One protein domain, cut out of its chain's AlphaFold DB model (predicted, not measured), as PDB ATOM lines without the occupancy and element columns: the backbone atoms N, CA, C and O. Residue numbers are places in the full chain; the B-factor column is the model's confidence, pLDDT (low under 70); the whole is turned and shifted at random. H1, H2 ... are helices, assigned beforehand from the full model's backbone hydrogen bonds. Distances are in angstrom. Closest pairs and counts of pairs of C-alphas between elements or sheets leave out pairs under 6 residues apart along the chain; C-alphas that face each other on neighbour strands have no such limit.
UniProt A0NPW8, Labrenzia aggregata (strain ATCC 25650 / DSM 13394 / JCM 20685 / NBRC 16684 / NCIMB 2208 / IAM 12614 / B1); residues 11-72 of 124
ATOM      1  N   THR A  11       2.790  31.266 -38.646       43.69
ATOM      2  CA  THR A  11       3.015  30.003 -37.914       43.69
ATOM      3  C   THR A  11       3.955  30.197 -36.725       43.69
ATOM      4  O   THR A  11       3.739  29.619 -35.662       43.69
ATOM      5  N   ALA A  12       4.944  31.085 -36.861       42.72
ATOM      6  CA  ALA A  12       5.863  31.439 -35.780       42.72
ATOM      7  C   ALA A  12       5.152  32.156 -34.617       42.72
ATOM      8  O   ALA A  12       5.458  31.910 -33.453       42.72
ATOM      9  N   THR A  13       4.163  33.003 -34.921       43.84
ATOM     10  CA  THR A  13       3.408  33.744 -33.896       43.84
ATOM     11  C   THR A  13       2.416  32.845 -33.153       43.84
ATOM     12  O   THR A  13       2.242  32.991 -31.947       43.84
ATOM     13  N   THR A  14       1.804  31.867 -33.835       46.41
ATOM     14  CA  THR A  14       0.948  30.872 -33.166       46.41
ATOM     15  C   THR A  14       1.775  29.927 -32.301       46.41
ATOM     16  O   THR A  14       1.409  29.703 -31.156       46.41
ATOM     17  N   ALA A  15       2.923  29.441 -32.783       47.84
ATOM     18  CA  ALA A  15       3.820  28.607 -31.978       47.84
ATOM     19  C   ALA A  15       4.318  29.323 -30.706       47.84
ATOM     20  O   ALA A  15       4.392  28.698 -29.653       47.84
ATOM     21  N   ALA A  16       4.583  30.633 -30.774       49.38
ATOM     22  CA  ALA A  16       4.969  31.432 -29.610       49.38
ATOM     23  C   ALA A  16       3.825  31.640 -28.593       49.38
ATOM     24  O   ALA A  16       4.100  31.758 -27.407       49.38
ATOM     25  N   LEU A  17       2.559  31.645 -29.032       53.56
ATOM     26  CA  LEU A  17       1.376  31.757 -28.159       53.56
ATOM     27  C   LEU A  17       1.014  30.448 -27.434       53.56
ATOM     28  O   LEU A  17       0.286  30.482 -26.448       53.56
ATOM     29  N   PHE A  18       1.487  29.297 -27.923       53.59
ATOM     30  CA  PHE A  18       1.238  27.978 -27.318       53.59
ATOM     31  C   PHE A  18       2.430  27.433 -26.519       53.59
ATOM     32  O   PHE A  18       2.315  26.370 -25.914       53.59
ATOM     33  N   ALA A  19       3.563  28.142 -26.517       53.75
ATOM     34  CA  ALA A  19       4.782  27.760 -25.804       53.75
ATOM     35  C   ALA A  19       4.784  28.170 -24.318       53.75
ATOM     36  O   ALA A  19       5.822  28.080 -23.664       53.75
ATOM     37  N   ASP A  20       3.645  28.611 -23.777       64.81
ATOM     38  CA  ASP A  20       3.490  28.823 -22.342       64.81
ATOM     39  C   ASP A  20       3.563  27.466 -21.634       64.81
ATOM     40  O   ASP A  20       2.637  26.652 -21.703       64.81
ATOM     41  N   SER A  21       4.677  27.221 -20.941       67.31
ATOM     42  CA  SER A  21       4.906  26.014 -20.136       67.31
ATOM     43  C   SER A  21       3.743  25.729 -19.181       67.31
ATOM     44  O   SER A  21       3.336  24.579 -19.027       67.31
ATOM     45  N   ASP A  22       3.140  26.784 -18.631       79.31
ATOM     46  CA  ASP A  22       2.018  26.699 -17.695       79.31
ATOM     47  C   ASP A  22       0.748  26.121 -18.345       79.31
ATOM     48  O   ASP A  22       0.007  25.371 -17.709       79.31
ATOM     49  N   LEU A  23       0.501  26.413 -19.630       79.25
ATOM     50  CA  LEU A  23      -0.633  25.851 -20.369       79.25
ATOM     51  C   LEU A  23      -0.422  24.358 -20.636       79.25
ATOM     52  O   LEU A  23      -1.360  23.568 -20.516       79.25
ATOM     53  N   LEU A  24       0.797  23.969 -21.007       84.00
ATOM     54  CA  LEU A  24       1.140  22.569 -21.259       84.00
ATOM     55  C   LEU A  24       1.014  21.743 -19.974       84.00
ATOM     56  O   LEU A  24       0.446  20.647 -20.000       84.00
ATOM     57  N   ASP A  25       1.442  22.295 -18.840       85.94
ATOM     58  CA  ASP A  25       1.283  21.669 -17.528       85.94
ATOM     59  C   ASP A  25      -0.182  21.590 -17.080       85.94
ATOM     60  O   ASP A  25      -0.614  20.566 -16.542       85.94
ATOM     61  N   GLU A  26      -0.993  22.607 -17.375       86.81
ATOM     62  CA  GLU A  26      -2.437  22.547 -17.156       86.81
ATOM     63  C   GLU A  26      -3.094  21.447 -17.994       86.81
ATOM     64  O   GLU A  26      -3.905  20.677 -17.475       86.81
ATOM     65  N   ILE A  27      -2.700  21.302 -19.262       86.12
ATOM     66  CA  ILE A  27      -3.201  20.227 -20.122       86.12
ATOM     67  C   ILE A  27      -2.836  18.857 -19.539       86.12
ATOM     68  O   ILE A  27      -3.704  17.983 -19.442       86.12
ATOM     69  N   ARG A  28      -1.588  18.663 -19.092       89.00
ATOM     70  CA  ARG A  28      -1.153  17.419 -18.430       89.00
ATOM     71  C   ARG A  28      -1.966  17.132 -17.172       89.00
ATOM     72  O   ARG A  28      -2.363  15.985 -16.960       89.00
ATOM     73  N   SER A  29      -2.225  18.156 -16.359       89.19
ATOM     74  CA  SER A  29      -3.006  18.060 -15.123       89.19
ATOM     75  C   SER A  29      -4.458  17.659 -15.398       89.19
ATOM     76  O   SER A  29      -4.939  16.656 -14.864       89.19
ATOM     77  N   VAL A  30      -5.137  18.370 -16.303       88.94
ATOM     78  CA  VAL A  30      -6.538  18.116 -16.675       88.94
ATOM     79  C   VAL A  30      -6.707  16.734 -17.303       88.94
ATOM     80  O   VAL A  30      -7.635  16.000 -16.957       88.94
ATOM     81  N   LEU A  31      -5.797  16.347 -18.201       87.50
ATOM     82  CA  LEU A  31      -5.831  15.036 -18.848       87.50
ATOM     83  C   LEU A  31      -5.308  13.910 -17.947       87.50
ATOM     84  O   LEU A  31      -5.464  12.744 -18.304       87.50
ATOM     85  N   LYS A  32      -4.724  14.237 -16.785       87.75
ATOM     86  CA  LYS A  32      -4.055  13.306 -15.860       87.75
ATOM     87  C   LYS A  32      -2.949  12.494 -16.539       87.75
ATOM     88  O   LYS A  32      -2.805  11.295 -16.298       87.75
ATOM     89  N   ARG A  33      -2.186  13.149 -17.413       84.75
ATOM     90  CA  ARG A  33      -1.177  12.526 -18.275       84.75
ATOM     91  C   ARG A  33       0.146  13.287 -18.249       84.75
ATOM     92  O   ARG A  33       0.413  14.081 -19.151       84.75
ATOM     93  N   PRO A  34       0.989  13.044 -17.230       83.62
ATOM     94  CA  PRO A  34       2.329  13.624 -17.171       83.62
ATOM     95  C   PRO A  34       3.281  13.007 -18.209       83.62
ATOM     96  O   PRO A  34       4.349  13.551 -18.454       83.62
ATOM     97  N   ASP A  35       2.899  11.884 -18.829       82.81
ATOM     98  CA  ASP A  35       3.663  11.189 -19.869       82.81
ATOM     99  C   ASP A  35       3.687  11.927 -21.216       82.81
ATOM    100  O   ASP A  35       4.456  11.561 -22.105       82.81
ATOM    101  N   LEU A  36       2.843  12.948 -21.397       84.69
ATOM    102  CA  LEU A  36       2.790  13.693 -22.648       84.69
ATOM    103  C   LEU A  36       3.961  14.670 -22.802       84.69
ATOM    104  O   LEU A  36       4.092  15.645 -22.055       84.69
ATOM    105  N   GLY A  37       4.763  14.431 -23.842       83.88
ATOM    106  CA  GLY A  37       5.792  15.359 -24.304       83.88
ATOM    107  C   GLY A  37       5.204  16.618 -24.945       83.88
ATOM    108  O   GLY A  37       4.105  16.586 -25.508       83.88
ATOM    109  N   ASP A  38       5.961  17.711 -24.878       84.62
ATOM    110  CA  ASP A  38       5.554  19.028 -25.387       84.62
ATOM    111  C   ASP A  38       5.222  18.990 -26.881       84.62
ATOM    112  O   ASP A  38       4.199  19.526 -27.297       84.62
ATOM    113  N   ASP A  39       6.011  18.272 -27.683       82.88
ATOM    114  CA  ASP A  39       5.812  18.165 -29.135       82.88
ATOM    115  C   ASP A  39       4.424  17.615 -29.496       82.88
ATOM    116  O   ASP A  39       3.769  18.063 -30.441       82.88
ATOM    117  N   VAL A  40       3.949  16.642 -28.713       84.00
ATOM    118  CA  VAL A  40       2.644  16.003 -28.904       84.00
ATOM    119  C   VAL A  40       1.521  16.961 -28.522       84.00
ATOM    120  O   VAL A  40       0.518  17.045 -29.232       84.00
ATOM    121  N   LEU A  41       1.687  17.692 -27.417       85.31
ATOM    122  CA  LEU A  41       0.722  18.690 -26.959       85.31
ATOM    123  C   LEU A  41       0.607  19.845 -27.955       85.31
ATOM    124  O   LEU A  41      -0.503  20.197 -28.354       85.31
ATOM    125  N   LEU A  42       1.741  20.375 -28.416       82.06
ATOM    126  CA  LEU A  42       1.806  21.431 -29.424       82.06
ATOM    127  C   LEU A  42       1.178  20.982 -30.745       82.06
ATOM    128  O   LEU A  42       0.401  21.727 -31.344       82.06
ATOM    129  N   SER A  43       1.435  19.742 -31.175       82.19
ATOM    130  CA  SER A  43       0.771  19.175 -32.349       82.19
ATOM    131  C   SER A  43      -0.743  19.066 -32.150       82.19
ATOM    132  O   SER A  43      -1.497  19.419 -33.054       82.19
ATOM    133  N   ALA A  44      -1.212  18.602 -30.987       80.69
ATOM    134  CA  ALA A  44      -2.642  18.472 -30.699       80.69
ATOM    135  C   ALA A  44      -3.351  19.839 -30.663       80.69
ATOM    136  O   ALA A  44      -4.457  19.974 -31.190       80.69
ATOM    137  N   LEU A  45      -2.694  20.860 -30.106       79.06
ATOM    138  CA  LEU A  45      -3.150  22.251 -30.116       79.06
ATOM    139  C   LEU A  45      -3.221  22.799 -31.547       79.06
ATOM    140  O   LEU A  45      -4.271  23.282 -31.960       79.06
ATOM    141  N   ALA A  46      -2.166  22.642 -32.350       76.44
ATOM    142  CA  ALA A  46      -2.124  23.123 -33.735       76.44
ATOM    143  C   ALA A  46      -3.142  22.427 -34.667       76.44
ATOM    144  O   ALA A  46      -3.629  23.012 -35.649       76.44
ATOM    145  N   SER A  47      -3.469  21.168 -34.372       75.56
ATOM    146  CA  SER A  47      -4.488  20.390 -35.080       75.56
ATOM    147  C   SER A  47      -5.915  20.685 -34.610       75.56
ATOM    148  O   SER A  47      -6.857  20.345 -35.325       75.56
ATOM    149  N   SER A  48      -6.101  21.328 -33.454       73.94
ATOM    150  CA  SER A  48      -7.430  21.635 -32.931       73.94
ATOM    151  C   SER A  48      -8.077  22.800 -33.696       73.94
ATOM    152  O   SER A  48      -7.525  23.905 -33.739       73.94
ATOM    153  N   PRO A  49      -9.278  22.620 -34.279       66.31
ATOM    154  CA  PRO A  49      -9.971  23.691 -34.997       66.31
ATOM    155  C   PRO A  49     -10.345  24.862 -34.077       66.31
ATOM    156  O   PRO A  49     -10.425  26.000 -34.537       66.31
ATOM    157  N   ALA A  50     -10.521  24.595 -32.782       62.53
ATOM    158  CA  ALA A  50     -10.849  25.596 -31.775       62.53
ATOM    159  C   ALA A  50      -9.630  26.444 -31.348       62.53
ATOM    160  O   ALA A  50      -9.792  27.629 -31.068       62.53
ATOM    161  N   ALA A  51      -8.407  25.905 -31.429       62.53
ATOM    162  CA  ALA A  51      -7.182  26.706 -31.306       62.53
ATOM    163  C   ALA A  51      -7.000  27.654 -32.508       62.53
ATOM    164  O   ALA A  51      -6.529  28.779 -32.364       62.53
ATOM    165  N   ARG A  52      -7.450  27.237 -33.702       60.00
ATOM    166  CA  ARG A  52      -7.460  28.079 -34.915       60.00
ATOM    167  C   ARG A  52      -8.558  29.146 -34.912       60.00
ATOM    168  O   ARG A  52      -8.416  30.150 -35.597       60.00
ATOM    169  N   HIS A  53      -9.637  28.933 -34.156       56.50
ATOM    170  CA  HIS A  53     -10.762  29.870 -34.026       56.50
ATOM    171  C   HIS A  53     -10.568  30.923 -32.923       56.50
ATOM    172  O   HIS A  53     -11.495  31.671 -32.629       56.50
ATOM    173  N   GLY A  54      -9.369  31.022 -32.336       50.66
ATOM    174  CA  GLY A  54      -9.042  32.120 -31.432       50.66
ATOM    175  C   GLY A  54      -9.722  32.018 -30.071       50.66
ATOM    176  O   GLY A  54     -10.092  33.043 -29.499       50.66
ATOM    177  N   ILE A  55      -9.866  30.806 -29.516       54.94
ATOM    178  CA  ILE A  55     -10.004  30.705 -28.061       54.94
ATOM    179  C   ILE A  55      -8.725  31.315 -27.486       54.94
ATOM    180  O   ILE A  55      -7.662  30.706 -27.528       54.94
ATOM    181  N   ASN A  56      -8.813  32.544 -26.982       60.84
ATOM    182  CA  ASN A  56      -7.744  33.145 -26.204       60.84
ATOM    183  C   ASN A  56      -7.638  32.339 -24.907       60.84
ATOM    184  O   ASN A  56      -8.297  32.637 -23.913       60.84
ATOM    185  N   HIS A  57      -6.829  31.280 -24.935       60.16
ATOM    186  CA  HIS A  57      -6.601  30.382 -23.804       60.16
ATOM    187  C   HIS A  57      -6.122  31.142 -22.562       60.16
ATOM    188  O   HIS A  57      -6.362  30.690 -21.451       60.16
ATOM    189  N   VAL A  58      -5.512  32.312 -22.766       59.00
ATOM    190  CA  VAL A  58      -5.037  33.233 -21.730       59.00
ATOM    191  C   VAL A  58      -6.181  34.002 -21.046       59.00
ATOM    192  O   VAL A  58      -6.045  34.392 -19.893       59.00
ATOM    193  N   THR A  59      -7.324  34.218 -21.713       62.69
ATOM    194  CA  THR A  59      -8.434  35.044 -21.186       62.69
ATOM    195  C   THR A  59      -9.705  34.259 -20.854       62.69
ATOM    196  O   THR A  59     -10.664  34.843 -20.353       62.69
ATOM    197  N   ALA A  60      -9.758  32.965 -21.170       68.69
ATOM    198  CA  ALA A  60     -10.921  32.119 -20.915       68.69
ATOM    199  C   ALA A  60     -11.035  31.729 -19.431       68.69
ATOM    200  O   ALA A  60     -10.030  31.582 -18.733       68.69
ATOM    201  N   MET A  61     -12.265  31.520 -18.946       78.50
ATOM    202  CA  MET A  61     -12.483  31.023 -17.586       78.50
ATOM    203  C   MET A  61     -11.890  29.612 -17.428       78.50
ATOM    204  O   MET A  61     -11.915  28.834 -18.387       78.50
ATOM    205  N   PRO A  62     -11.402  29.229 -16.230       76.88
ATOM    206  CA  PRO A  62     -10.793  27.913 -16.009       76.88
ATOM    207  C   PRO A  62     -11.669  26.731 -16.459       76.88
ATOM    208  O   PRO A  62     -11.166  25.757 -17.009       76.88
ATOM    209  N   GLN A  63     -12.990  26.837 -16.294       79.31
ATOM    210  CA  GLN A  63     -13.948  25.797 -16.696       79.31
ATOM    211  C   GLN A  63     -14.061  25.638 -18.221       79.31
ATOM    212  O   GLN A  63     -14.154  24.516 -18.725       79.31
ATOM    213  N   ASP A  64     -14.002  26.739 -18.971       77.81
ATOM    214  CA  ASP A  64     -14.035  26.708 -20.438       77.81
ATOM    215  C   ASP A  64     -12.737  26.118 -20.998       77.81
ATOM    216  O   ASP A  64     -12.758  25.334 -21.950       77.81
ATOM    217  N   ARG A  65     -11.605  26.440 -20.355       78.44
ATOM    218  CA  ARG A  65     -10.286  25.881 -20.677       78.44
ATOM    219  C   ARG A  65     -10.271  24.377 -20.444       78.44
ATOM    220  O   ARG A  65      -9.923  23.638 -21.357       78.44
ATOM    221  N   GLU A  66     -10.740  23.908 -19.291       82.75
ATOM    222  CA  GLU A  66     -10.824  22.476 -18.992       82.75
ATOM    223  C   GLU A  66     -11.696  21.722 -20.009       82.75
ATOM    224  O   GLU A  66     -11.331  20.643 -20.487       82.75
ATOM    225  N   THR A  67     -12.836  22.309 -20.377       83.12
ATOM    226  CA  THR A  67     -13.765  21.717 -21.345       83.12
ATOM    227  C   THR A  67     -13.115  21.605 -22.721       83.12
ATOM    228  O   THR A  67     -13.181  20.550 -23.347       83.12
ATOM    229  N   PHE A  68     -12.416  22.652 -23.166       82.50
ATOM    230  CA  PHE A  68     -11.634  22.622 -24.398       82.50
ATOM    231  C   PHE A  68     -10.518  21.571 -24.347       82.50
ATOM    232  O   PHE A  68     -10.403  20.762 -25.268       82.50
ATOM    233  N   ILE A  69      -9.734  21.531 -23.266       85.25
ATOM    234  CA  ILE A  69      -8.616  20.594 -23.104       85.25
ATOM    235  C   ILE A  69      -9.090  19.143 -23.258       85.25
ATOM    236  O   ILE A  69      -8.446  18.350 -23.942       85.25
ATOM    237  N   ARG A  70     -10.258  18.799 -22.705       84.12
ATOM    238  CA  ARG A  70     -10.856  17.458 -22.831       84.12
ATOM    239  C   ARG A  70     -11.282  17.094 -24.258       84.12
ATOM    240  O   ARG A  70     -11.461  15.912 -24.541       84.12
ATOM    241  N   THR A  71     -11.450  18.076 -25.145       83.38
ATOM    242  CA  THR A  71     -11.767  17.858 -26.570       83.38
ATOM    243  C   THR A  71     -10.531  17.759 -27.464       83.38
ATOM    244  O   THR A  71     -10.669  17.475 -28.655       83.38
ATOM    245  N   LEU A  72      -9.324  17.980 -26.926       83.00
ATOM    246  CA  LEU A  72      -8.098  17.914 -27.716       83.00
ATOM    247  C   LEU A  72      -7.866  16.496 -28.270       83.00
ATOM    248  O   LEU A  72      -7.997  15.513 -27.535       83.00
TER     249      LEU A  72
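What this domain is: This is residues 11 to 72 of the 124 residues of a protein of Labrenzia aggregata (strain ATCC 25650 / DSM 13394 / JCM 20685 / NBRC 16684 / NCIMB 2208 / IAM 12614 / B1) (UniProt A0NPW8). Four short helices, H2, H3, H4 and H5, make a small ring with few close contacts, and H1 lies to one side with its last residue, Phe 18, near H3. H2 and H3 form a wide L near their first turns, H5 packs on H2, and the four-residue H4 closes the ring between H3 and H5. The printed part has 62 residues with five named helices in the order H1 to H5 and no named strand, and its class is all helix. It is compact, with a radius of gyration of the C-alphas of 10.7 A and spans of 28 by 24 by 18 A.

Where its parts are: H1, residues 11 to 18, begins at C-alpha 11 (3.015, 30.003, -37.914) and is 10.9 A long from first to last C-alpha. H2, residues 21 to 31, is 15.4 A long, and H3, residues 38 to 47, is 14.0 A. H4 is residues 49 to 52, 5.1 A. H5, residues 62 to 70, is 12.5 A long and ends at C-alpha 70 (-10.856, 17.458, -22.831).

How they stand to each other: H1 and H3 only just touch, with 3 pairs of C-alphas within 8 A; the closest C-alphas, of Phe 18 and Leu 42, are 6.9 A apart. They run opposite ways at a steep tilt of 65 degrees. H1 and H2 meet only through their link. H2 and H3 are close but not clearly touching, about perpendicular at 80 degrees, with the closest C-alphas, of Leu 24 and Leu 41, 6.9 A apart. H2 and H5 touch, closest at the C-alphas of Ile 27 and Ile 69, 6.2 A; they run the same way at a steep tilt of 69 degrees, only just short of about perpendicular. H4 is close to but not clearly touching H3, with the closest C-alphas, of Leu 45 and Ala 51, 6.1 A apart. H3 and H5 are apart. In H1, H2, H3 and H5 every O i to N i+4 pair is within hydrogen-bond range; H4 is too short for such a pair.

The domain as a whole: The two C-alphas farthest apart, of Ala 12 and Lys 32, are 28.7 A apart. The printed part has no cut and no long link. The mean pLDDT of the printed part is 72.9, and residues 11 to 21 and 49 to 60 are under 70.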